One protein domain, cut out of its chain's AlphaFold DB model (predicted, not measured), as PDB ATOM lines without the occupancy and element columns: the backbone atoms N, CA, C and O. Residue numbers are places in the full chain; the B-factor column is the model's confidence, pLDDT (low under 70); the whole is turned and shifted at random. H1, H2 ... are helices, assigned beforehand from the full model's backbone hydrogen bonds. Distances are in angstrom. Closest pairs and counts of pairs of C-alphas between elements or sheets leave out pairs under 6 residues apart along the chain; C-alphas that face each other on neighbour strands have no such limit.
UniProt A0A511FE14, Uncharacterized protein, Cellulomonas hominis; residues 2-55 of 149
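Overview. This is residues 2 to 55 of the 149 residues of an uncharacterized protein of Cellulomonas hominis (UniProt A0A511FE14). Two long helices, H1 and H2, make an open V, joined at its point by a loop, residues 26 to 31. The printed part has 54 residues, with two named helices in the order H1, H2 and no named strand; its class is all helix. It is only just extended, close to loose, with a radius of gyration of the C-alphas of 15.2 A, and flat, spanning 43 by 33 by 11 A.

Arrangement. Start with H1, residues 2 to 25; a short link leads to H2, residues 32 to 50. Look at Gly 23 and Leu 32: their C-alphas, the closest of the two helices, are 8.0 A apart, close but not clearly touching. The helices run opposite ways at a steep tilt of 46 degrees. In both, every O i to N i+4 pair is within hydrogen-bond range.

Along the chain. Find C-alpha 2 at (19.988, -31.116, -16.257); from there H1 runs 34.5 A to C-alpha 25. H2 runs 26.6 A from C-alpha 32 at (2.483, -21.330, 10.126) to C-alpha 50 at (-6.027, -21.208, -15.081).

Size, cuts and confidence. The C-alphas farthest apart, of Asp 27 and Val 55, are 43.4 A apart. The printed part has no cut. Look for pLDDT under 70 at residues 23 to 30 and 49 to 55.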
ATOM      1  N   GLY A   2      20.021 -30.808 -17.704       71.00
ATOM      2  CA  GLY A   2      19.988 -31.116 -16.257       71.00
ATOM      3  C   GLY A   2      20.563 -30.045 -15.310       71.00
ATOM      4  O   GLY A   2      20.005 -29.821 -14.244       71.00
ATOM      5  N   ALA A   3      21.624 -29.334 -15.708       75.00
ATOM      6  CA  ALA A   3      22.241 -28.297 -14.868       75.00
ATOM      7  C   ALA A   3      21.343 -27.060 -14.667       75.00
ATOM      8  O   ALA A   3      21.333 -26.468 -13.593       75.00
ATOM      9  N   TYR A   4      20.548 -26.709 -15.681       82.06
ATOM     10  CA  TYR A   4      19.603 -25.594 -15.603       82.06
ATOM     11  C   TYR A   4      18.465 -25.897 -14.624       82.06
ATOM     12  O   TYR A   4      18.158 -25.076 -13.769       82.06
ATOM     13  N   LEU A   5      17.909 -27.113 -14.675       86.81
ATOM     14  CA  LEU A   5      16.888 -27.556 -13.719       86.81
ATOM     15  C   LEU A   5      17.412 -27.551 -12.280       86.81
ATOM     16  O   LEU A   5      16.680 -27.207 -11.357       86.81
ATOM     17  N   TRP A   6      18.692 -27.876 -12.098       90.75
ATOM     18  CA  TRP A   6      19.347 -27.806 -10.797       90.75
ATOM     19  C   TRP A   6      19.505 -26.363 -10.307       90.75
ATOM     20  O   TRP A   6      19.197 -26.077  -9.154       90.75
ATOM     21  N   GLY A   7      19.914 -25.444 -11.188       91.62
ATOM     22  CA  GLY A   7      20.013 -24.013 -10.882       91.62
ATOM     23  C   GLY A   7      18.660 -23.388 -10.534       91.62
ATOM     24  O   GLY A   7      18.541 -22.702  -9.521       91.62
ATOM     25  N   VAL A   8      17.622 -23.693 -11.317       89.75
ATOM     26  CA  VAL A   8      16.244 -23.257 -11.043       89.75
ATOM     27  C   VAL A   8      15.744 -23.847  -9.723       89.75
ATOM     28  O   VAL A   8      15.197 -23.120  -8.897       89.75
ATOM     29  N   GLY A   9      15.987 -25.135  -9.473       91.44
ATOM     30  CA  GLY A   9      15.615 -25.788  -8.216       91.44
ATOM     31  C   GLY A   9      16.288 -25.154  -6.996       91.44
ATOM     32  O   GLY A   9      15.624 -24.895  -5.992       91.44
ATOM     33  N   LEU A  10      17.580 -24.839  -7.097       93.06
ATOM     34  CA  LEU A  10      18.334 -24.131  -6.060       93.06
ATOM     35  C   LEU A  10      17.775 -22.731  -5.795       93.06
ATOM     36  O   LEU A  10      17.608 -22.354  -4.638       93.06
ATOM     37  N   ALA A  11      17.467 -21.976  -6.851       88.75
ATOM     38  CA  ALA A  11      16.914 -20.631  -6.730       88.75
ATOM     39  C   ALA A  11      15.544 -20.645  -6.035       88.75
ATOM     40  O   ALA A  11      15.299 -19.847  -5.129       88.75
ATOM     41  N   VAL A  12      14.678 -21.600  -6.391       92.06
ATOM     42  CA  VAL A  12      13.376 -21.790  -5.734       92.06
ATOM     43  C   VAL A  12      13.557 -22.178  -4.265       92.06
ATOM     44  O   VAL A  12      12.901 -21.602  -3.400       92.06
ATOM     45  N   LEU A  13      14.470 -23.103  -3.956       87.44
ATOM     46  CA  LEU A  13      14.764 -23.496  -2.574       87.44
ATOM     47  C   LEU A  13      15.287 -22.326  -1.737       87.44
ATOM     48  O   LEU A  13      14.843 -22.146  -0.604       87.44
ATOM     49  N   ALA A  14      16.188 -21.517  -2.290       88.94
ATOM     50  CA  ALA A  14      16.707 -20.331  -1.623       88.94
ATOM     51  C   ALA A  14      15.591 -19.312  -1.352       88.94
ATOM     52  O   ALA A  14      15.470 -18.826  -0.229       88.94
ATOM     53  N   ALA A  15      14.725 -19.050  -2.334       81.38
ATOM     54  CA  ALA A  15      13.587 -18.147  -2.174       81.38
ATOM     55  C   ALA A  15      12.613 -18.632  -1.086       81.38
ATOM     56  O   ALA A  15      12.233 -17.860  -0.204       81.38
ATOM     57  N   VAL A  16      12.261 -19.923  -1.086       84.50
ATOM     58  CA  VAL A  16      11.415 -20.530  -0.043       84.50
ATOM     59  C   VAL A  16      12.088 -20.441   1.328       84.50
ATOM     60  O   VAL A  16      11.427 -20.108   2.312       84.50
ATOM     61  N   GLY A  17      13.398 -20.686   1.396       83.25
ATOM     62  CA  GLY A  17      14.185 -20.572   2.622       83.25
ATOM     63  C   GLY A  17      14.164 -19.160   3.207       83.25
ATOM     64  O   GLY A  17      13.938 -19.007   4.404       83.25
ATOM     65  N   VAL A  18      14.324 -18.129   2.373       82.06
ATOM     66  CA  VAL A  18      14.271 -16.718   2.797       82.06
ATOM     67  C   VAL A  18      12.882 -16.348   3.326       82.06
ATOM     68  O   VAL A  18      12.778 -15.733   4.386       82.06
ATOM     69  N   ILE A  19      11.812 -16.767   2.644       76.56
ATOM     70  CA  ILE A  19      10.427 -16.514   3.077       76.56
ATOM     71  C   ILE A  19      10.138 -17.213   4.413       76.56
ATOM     72  O   ILE A  19       9.563 -16.613   5.320       76.56
ATOM     73  N   ALA A  20      10.565 -18.470   4.559       73.50
ATOM     74  CA  ALA A  20      10.400 -19.221   5.799       73.50
ATOM     75  C   ALA A  20      11.195 -18.593   6.954       73.50
ATOM     76  O   ALA A  20      10.657 -18.437   8.048       73.50
ATOM     77  N   ALA A  21      12.438 -18.175   6.709       70.69
ATOM     78  CA  ALA A  21      13.266 -17.499   7.703       70.69
ATOM     79  C   ALA A  21      12.647 -16.166   8.155       70.69
ATOM     80  O   ALA A  21      12.614 -15.884   9.351       70.69
ATOM     81  N   ALA A  22      12.087 -15.384   7.227       70.50
ATOM     82  CA  ALA A  22      11.372 -14.149   7.545       70.50
ATOM     83  C   ALA A  22      10.111 -14.403   8.393       70.50
ATOM     84  O   ALA A  22       9.825 -13.644   9.318       70.50
ATOM     85  N   GLY A  23       9.385 -15.493   8.125       62.56
ATOM     86  CA  GLY A  23       8.214 -15.897   8.910       62.56
ATOM     87  C   GLY A  23       8.557 -16.381  10.321       62.56
ATOM     88  O   GLY A  23       7.819 -16.093  11.256       62.56
ATOM     89  N   VAL A  24       9.687 -17.074  10.491       63.84
ATOM     90  CA  VAL A  24      10.160 -17.548  11.806       63.84
ATOM     91  C   VAL A  24      10.746 -16.406  12.642       63.84
ATOM     92  O   VAL A  24      10.573 -16.395  13.855       63.84
ATOM     93  N   ALA A  25      11.400 -15.425  12.012       58.84
ATOM     94  CA  ALA A  25      11.900 -14.231  12.697       58.84
ATOM     95  C   ALA A  25      10.779 -13.253  13.104       58.84
ATOM     96  O   ALA A  25      10.965 -12.434  14.002       58.84
ATOM     97  N   SER A  26       9.610 -13.341  12.464       54.34
ATOM     98  CA  SER A  26       8.410 -12.583  12.816       54.34
ATOM     99  C   SER A  26       7.641 -13.289  13.940       54.34
ATOM    100  O   SER A  26       6.533 -13.789  13.737       54.34
ATOM    101  N   ASP A  27       8.237 -13.337  15.131       54.28
ATOM    102  CA  ASP A  27       7.664 -13.924  16.348       54.28
ATOM    103  C   ASP A  27       6.451 -13.109  16.848       54.28
ATOM    104  O   ASP A  27       6.531 -12.244  17.720       54.28
ATOM    105  N   GLY A  28       5.307 -13.333  16.198       51.59
ATOM    106  CA  GLY A  28       4.063 -12.590  16.382       51.59
ATOM    107  C   GLY A  28       2.836 -13.418  16.002       51.59
ATOM    108  O   GLY A  28       2.063 -13.030  15.128       51.59
ATOM    109  N   GLY A  29       2.678 -14.589  16.627       56.19
ATOM    110  CA  GLY A  29       1.397 -15.285  16.851       56.19
ATOM    111  C   GLY A  29       0.605 -15.820  15.647       56.19
ATOM    112  O   GLY A  29      -0.375 -16.542  15.843       56.19
ATOM    113  N   THR A  30       0.992 -15.530  14.407       56.72
ATOM    114  CA  THR A  30       0.274 -16.037  13.230       56.72
ATOM    115  C   THR A  30       0.821 -17.410  12.872       56.72
ATOM    116  O   THR A  30       1.868 -17.539  12.247       56.72
ATOM    117  N   SER A  31       0.125 -18.456  13.327       71.75
ATOM    118  CA  SER A  31       0.536 -19.850  13.125       71.75
ATOM    119  C   SER A  31       0.935 -20.127  11.667       71.75
ATOM    120  O   SER A  31       0.204 -19.765  10.744       71.75
ATOM    121  N   LEU A  32       2.047 -20.844  11.449       72.19
ATOM    122  CA  LEU A  32       2.483 -21.330  10.126       72.19
ATOM    123  C   LEU A  32       1.336 -21.989   9.340       72.19
ATOM    124  O   LEU A  32       1.293 -21.946   8.114       72.19
ATOM    125  N   ARG A  33       0.383 -22.586  10.063       75.25
ATOM    126  CA  ARG A  33      -0.833 -23.185   9.519       75.25
ATOM    127  C   ARG A  33      -1.754 -22.166   8.843       75.25
ATOM    128  O   ARG A  33      -2.304 -22.486   7.797       75.25
ATOM    129  N   ALA A  34      -1.923 -20.974   9.413       77.19
ATOM    130  CA  ALA A  34      -2.708 -19.898   8.812       77.19
ATOM    131  C   ALA A  34      -2.035 -19.369   7.537       77.19
ATOM    132  O   ALA A  34      -2.701 -19.238   6.518       77.19
ATOM    133  N   PHE A  35      -0.710 -19.189   7.558       76.94
ATOM    134  CA  PHE A  35       0.061 -18.826   6.365       76.94
ATOM    135  C   PHE A  35      -0.063 -19.879   5.253       76.94
ATOM    136  O   PHE A  35      -0.375 -19.551   4.114       76.94
ATOM    137  N   TRP A  36       0.102 -21.165   5.580       85.06
ATOM    138  CA  TRP A  36      -0.075 -22.254   4.613       85.06
ATOM    139  C   TRP A  36      -1.512 -22.373   4.099       85.06
ATOM    140  O   TRP A  36      -1.718 -22.729   2.938       85.06
ATOM    141  N   ALA A  37      -2.510 -22.097   4.942       81.62
ATOM    142  CA  ALA A  37      -3.908 -22.077   4.530       81.62
ATOM    143  C   ALA A  37      -4.181 -20.930   3.549       81.62
ATOM    144  O   ALA A  37      -4.844 -21.156   2.537       81.62
ATOM    145  N   ASP A  38      -3.622 -19.747   3.805       80.06
ATOM    146  CA  ASP A  38      -3.762 -18.577   2.941       80.06
ATOM    147  C   ASP A  38      -3.013 -18.765   1.612       80.06
ATOM    148  O   ASP A  38      -3.577 -18.566   0.536       80.06
ATOM    149  N   LEU A  39      -1.797 -19.321   1.659       82.75
ATOM    150  CA  LEU A  39      -1.032 -19.704   0.470       82.75
ATOM    151  C   LEU A  39      -1.781 -20.746  -0.372       82.75
ATOM    152  O   LEU A  39      -1.886 -20.613  -1.590       82.75
ATOM    153  N   ARG A  40      -2.344 -21.781   0.264       85.44
ATOM    154  CA  ARG A  40      -3.134 -22.812  -0.427       85.44
ATOM    155  C   ARG A  40      -4.416 -22.235  -1.020       85.44
ATOM    156  O   ARG A  40      -4.821 -22.665  -2.100       85.44
ATOM    157  N   ALA A  41      -5.050 -21.281  -0.345       82.81
ATOM    158  CA  ALA A  41      -6.215 -20.577  -0.866       82.81
ATOM    159  C   ALA A  41      -5.847 -19.714  -2.084       82.81
ATOM    160  O   ALA A  41      -6.555 -19.756  -3.092       82.81
ATOM    161  N   GLY A  42      -4.714 -19.010  -2.036       80.75
ATOM    162  CA  GLY A  42      -4.162 -18.257  -3.163       80.75
ATOM    163  C   GLY A  42      -3.821 -19.154  -4.352       80.75
ATOM    164  O   GLY A  42      -4.275 -18.901  -5.466       80.75
ATOM    165  N   LEU A  43      -3.121 -20.265  -4.114       84.75
ATOM    166  CA  LEU A  43      -2.757 -21.226  -5.157       84.75
ATOM    167  C   LEU A  43      -3.991 -21.869  -5.801       84.75
ATOM    168  O   LEU A  43      -4.033 -22.057  -7.014       84.75
ATOM    169  N   ARG A  44      -5.024 -22.169  -5.005       82.88
ATOM    170  CA  ARG A  44      -6.292 -22.686  -5.526       82.88
ATOM    171  C   ARG A  44      -6.998 -21.660  -6.411       82.88
ATOM    172  O   ARG A  44      -7.503 -22.047  -7.450       82.88
ATOM    173  N   ARG A  45      -6.963 -20.366  -6.070       73.44
ATOM    174  CA  ARG A  45      -7.500 -19.303  -6.939       73.44
ATOM    175  C   ARG A  45      -6.726 -19.157  -8.245       73.44
ATOM    176  O   ARG A  45      -7.350 -18.885  -9.261       73.44
ATOM    177  N   VAL A  46      -5.404 -19.334  -8.230       74.69
ATOM    178  CA  VAL A  46      -4.597 -19.338  -9.464       74.69
ATOM    179  C   VAL A  46      -4.956 -20.548 -10.316       74.69
ATOM    180  O   VAL A  46      -5.215 -20.388 -11.498       74.69
ATOM    181  N   LYS A  47      -5.066 -21.736  -9.714       75.81
ATOM    182  CA  LYS A  47      -5.499 -22.948 -10.415       75.81
ATOM    183  C   LYS A  47      -6.918 -22.822 -10.981       75.81
ATOM    184  O   LYS A  47      -7.141 -23.209 -12.117       75.81
ATOM    185  N   ASP A  48      -7.854 -22.261 -10.220       71.19
ATOM    186  CA  ASP A  48      -9.231 -22.036 -10.672       71.19
ATOM    187  C   ASP A  48      -9.305 -20.921 -11.733       71.19
ATOM    188  O   ASP A  48     -10.210 -20.932 -12.561       71.19
ATOM    189  N   ARG A  49      -8.363 -19.964 -11.736       63.88
ATOM    190  CA  ARG A  49      -8.210 -18.981 -12.818       63.88
ATOM    191  C   ARG A  49      -7.622 -19.631 -14.065       63.88
ATOM    192  O   ARG A  49      -8.210 -19.462 -15.111       63.88
ATOM    193  N   SER A  50      -6.568 -20.435 -13.953       58.69
ATOM    194  CA  SER A  50      -6.027 -21.208 -15.081       58.69
ATOM    195  C   SER A  50      -7.006 -22.247 -15.630       58.69
ATOM    196  O   SER A  50      -6.872 -22.636 -16.776       58.69
ATOM    197  N   ALA A  51      -7.973 -22.711 -14.835       59.50
ATOM    198  CA  ALA A  51      -9.057 -23.573 -15.307       59.50
ATOM    199  C   ALA A  51     -10.244 -22.790 -15.901       59.50
ATOM    200  O   ALA A  51     -11.113 -23.389 -16.515       59.50
ATOM    201  N   ARG A  52     -10.324 -21.471 -15.670       56.66
ATOM    202  CA  ARG A  52     -11.301 -20.568 -16.308       56.66
ATOM    203  C   ARG A  52     -10.734 -19.867 -17.536       56.66
ATOM    204  O   ARG A  52     -11.499 -19.571 -18.437       56.66
ATOM    205  N   ASP A  53      -9.421 -19.667 -17.571       49.59
ATOM    206  CA  ASP A  53      -8.620 -19.547 -18.786       49.59
ATOM    207  C   ASP A  53      -8.392 -20.959 -19.357       49.59
ATOM    208  O   ASP A  53      -7.266 -21.348 -19.672       49.59
ATOM    209  N   GLU A  54      -9.464 -21.757 -19.471       53.72
ATOM    210  CA  GLU A  54      -9.534 -22.682 -20.596       53.72
ATOM    211  C   GLU A  54      -9.387 -21.774 -21.804       53.72
ATOM    212  O   GLU A  54     -10.280 -20.996 -22.132       53.72
ATOM    213  N   VAL A  55      -8.164 -21.756 -22.329       56.03
ATOM    214  CA  VAL A  55      -7.816 -21.155 -23.599       56.03
ATOM    215  C   VAL A  55      -8.871 -21.687 -24.547       56.03
ATOM    216  O   VAL A  55      -8.856 -22.881 -24.842       56.03
TER     217      VAL A  55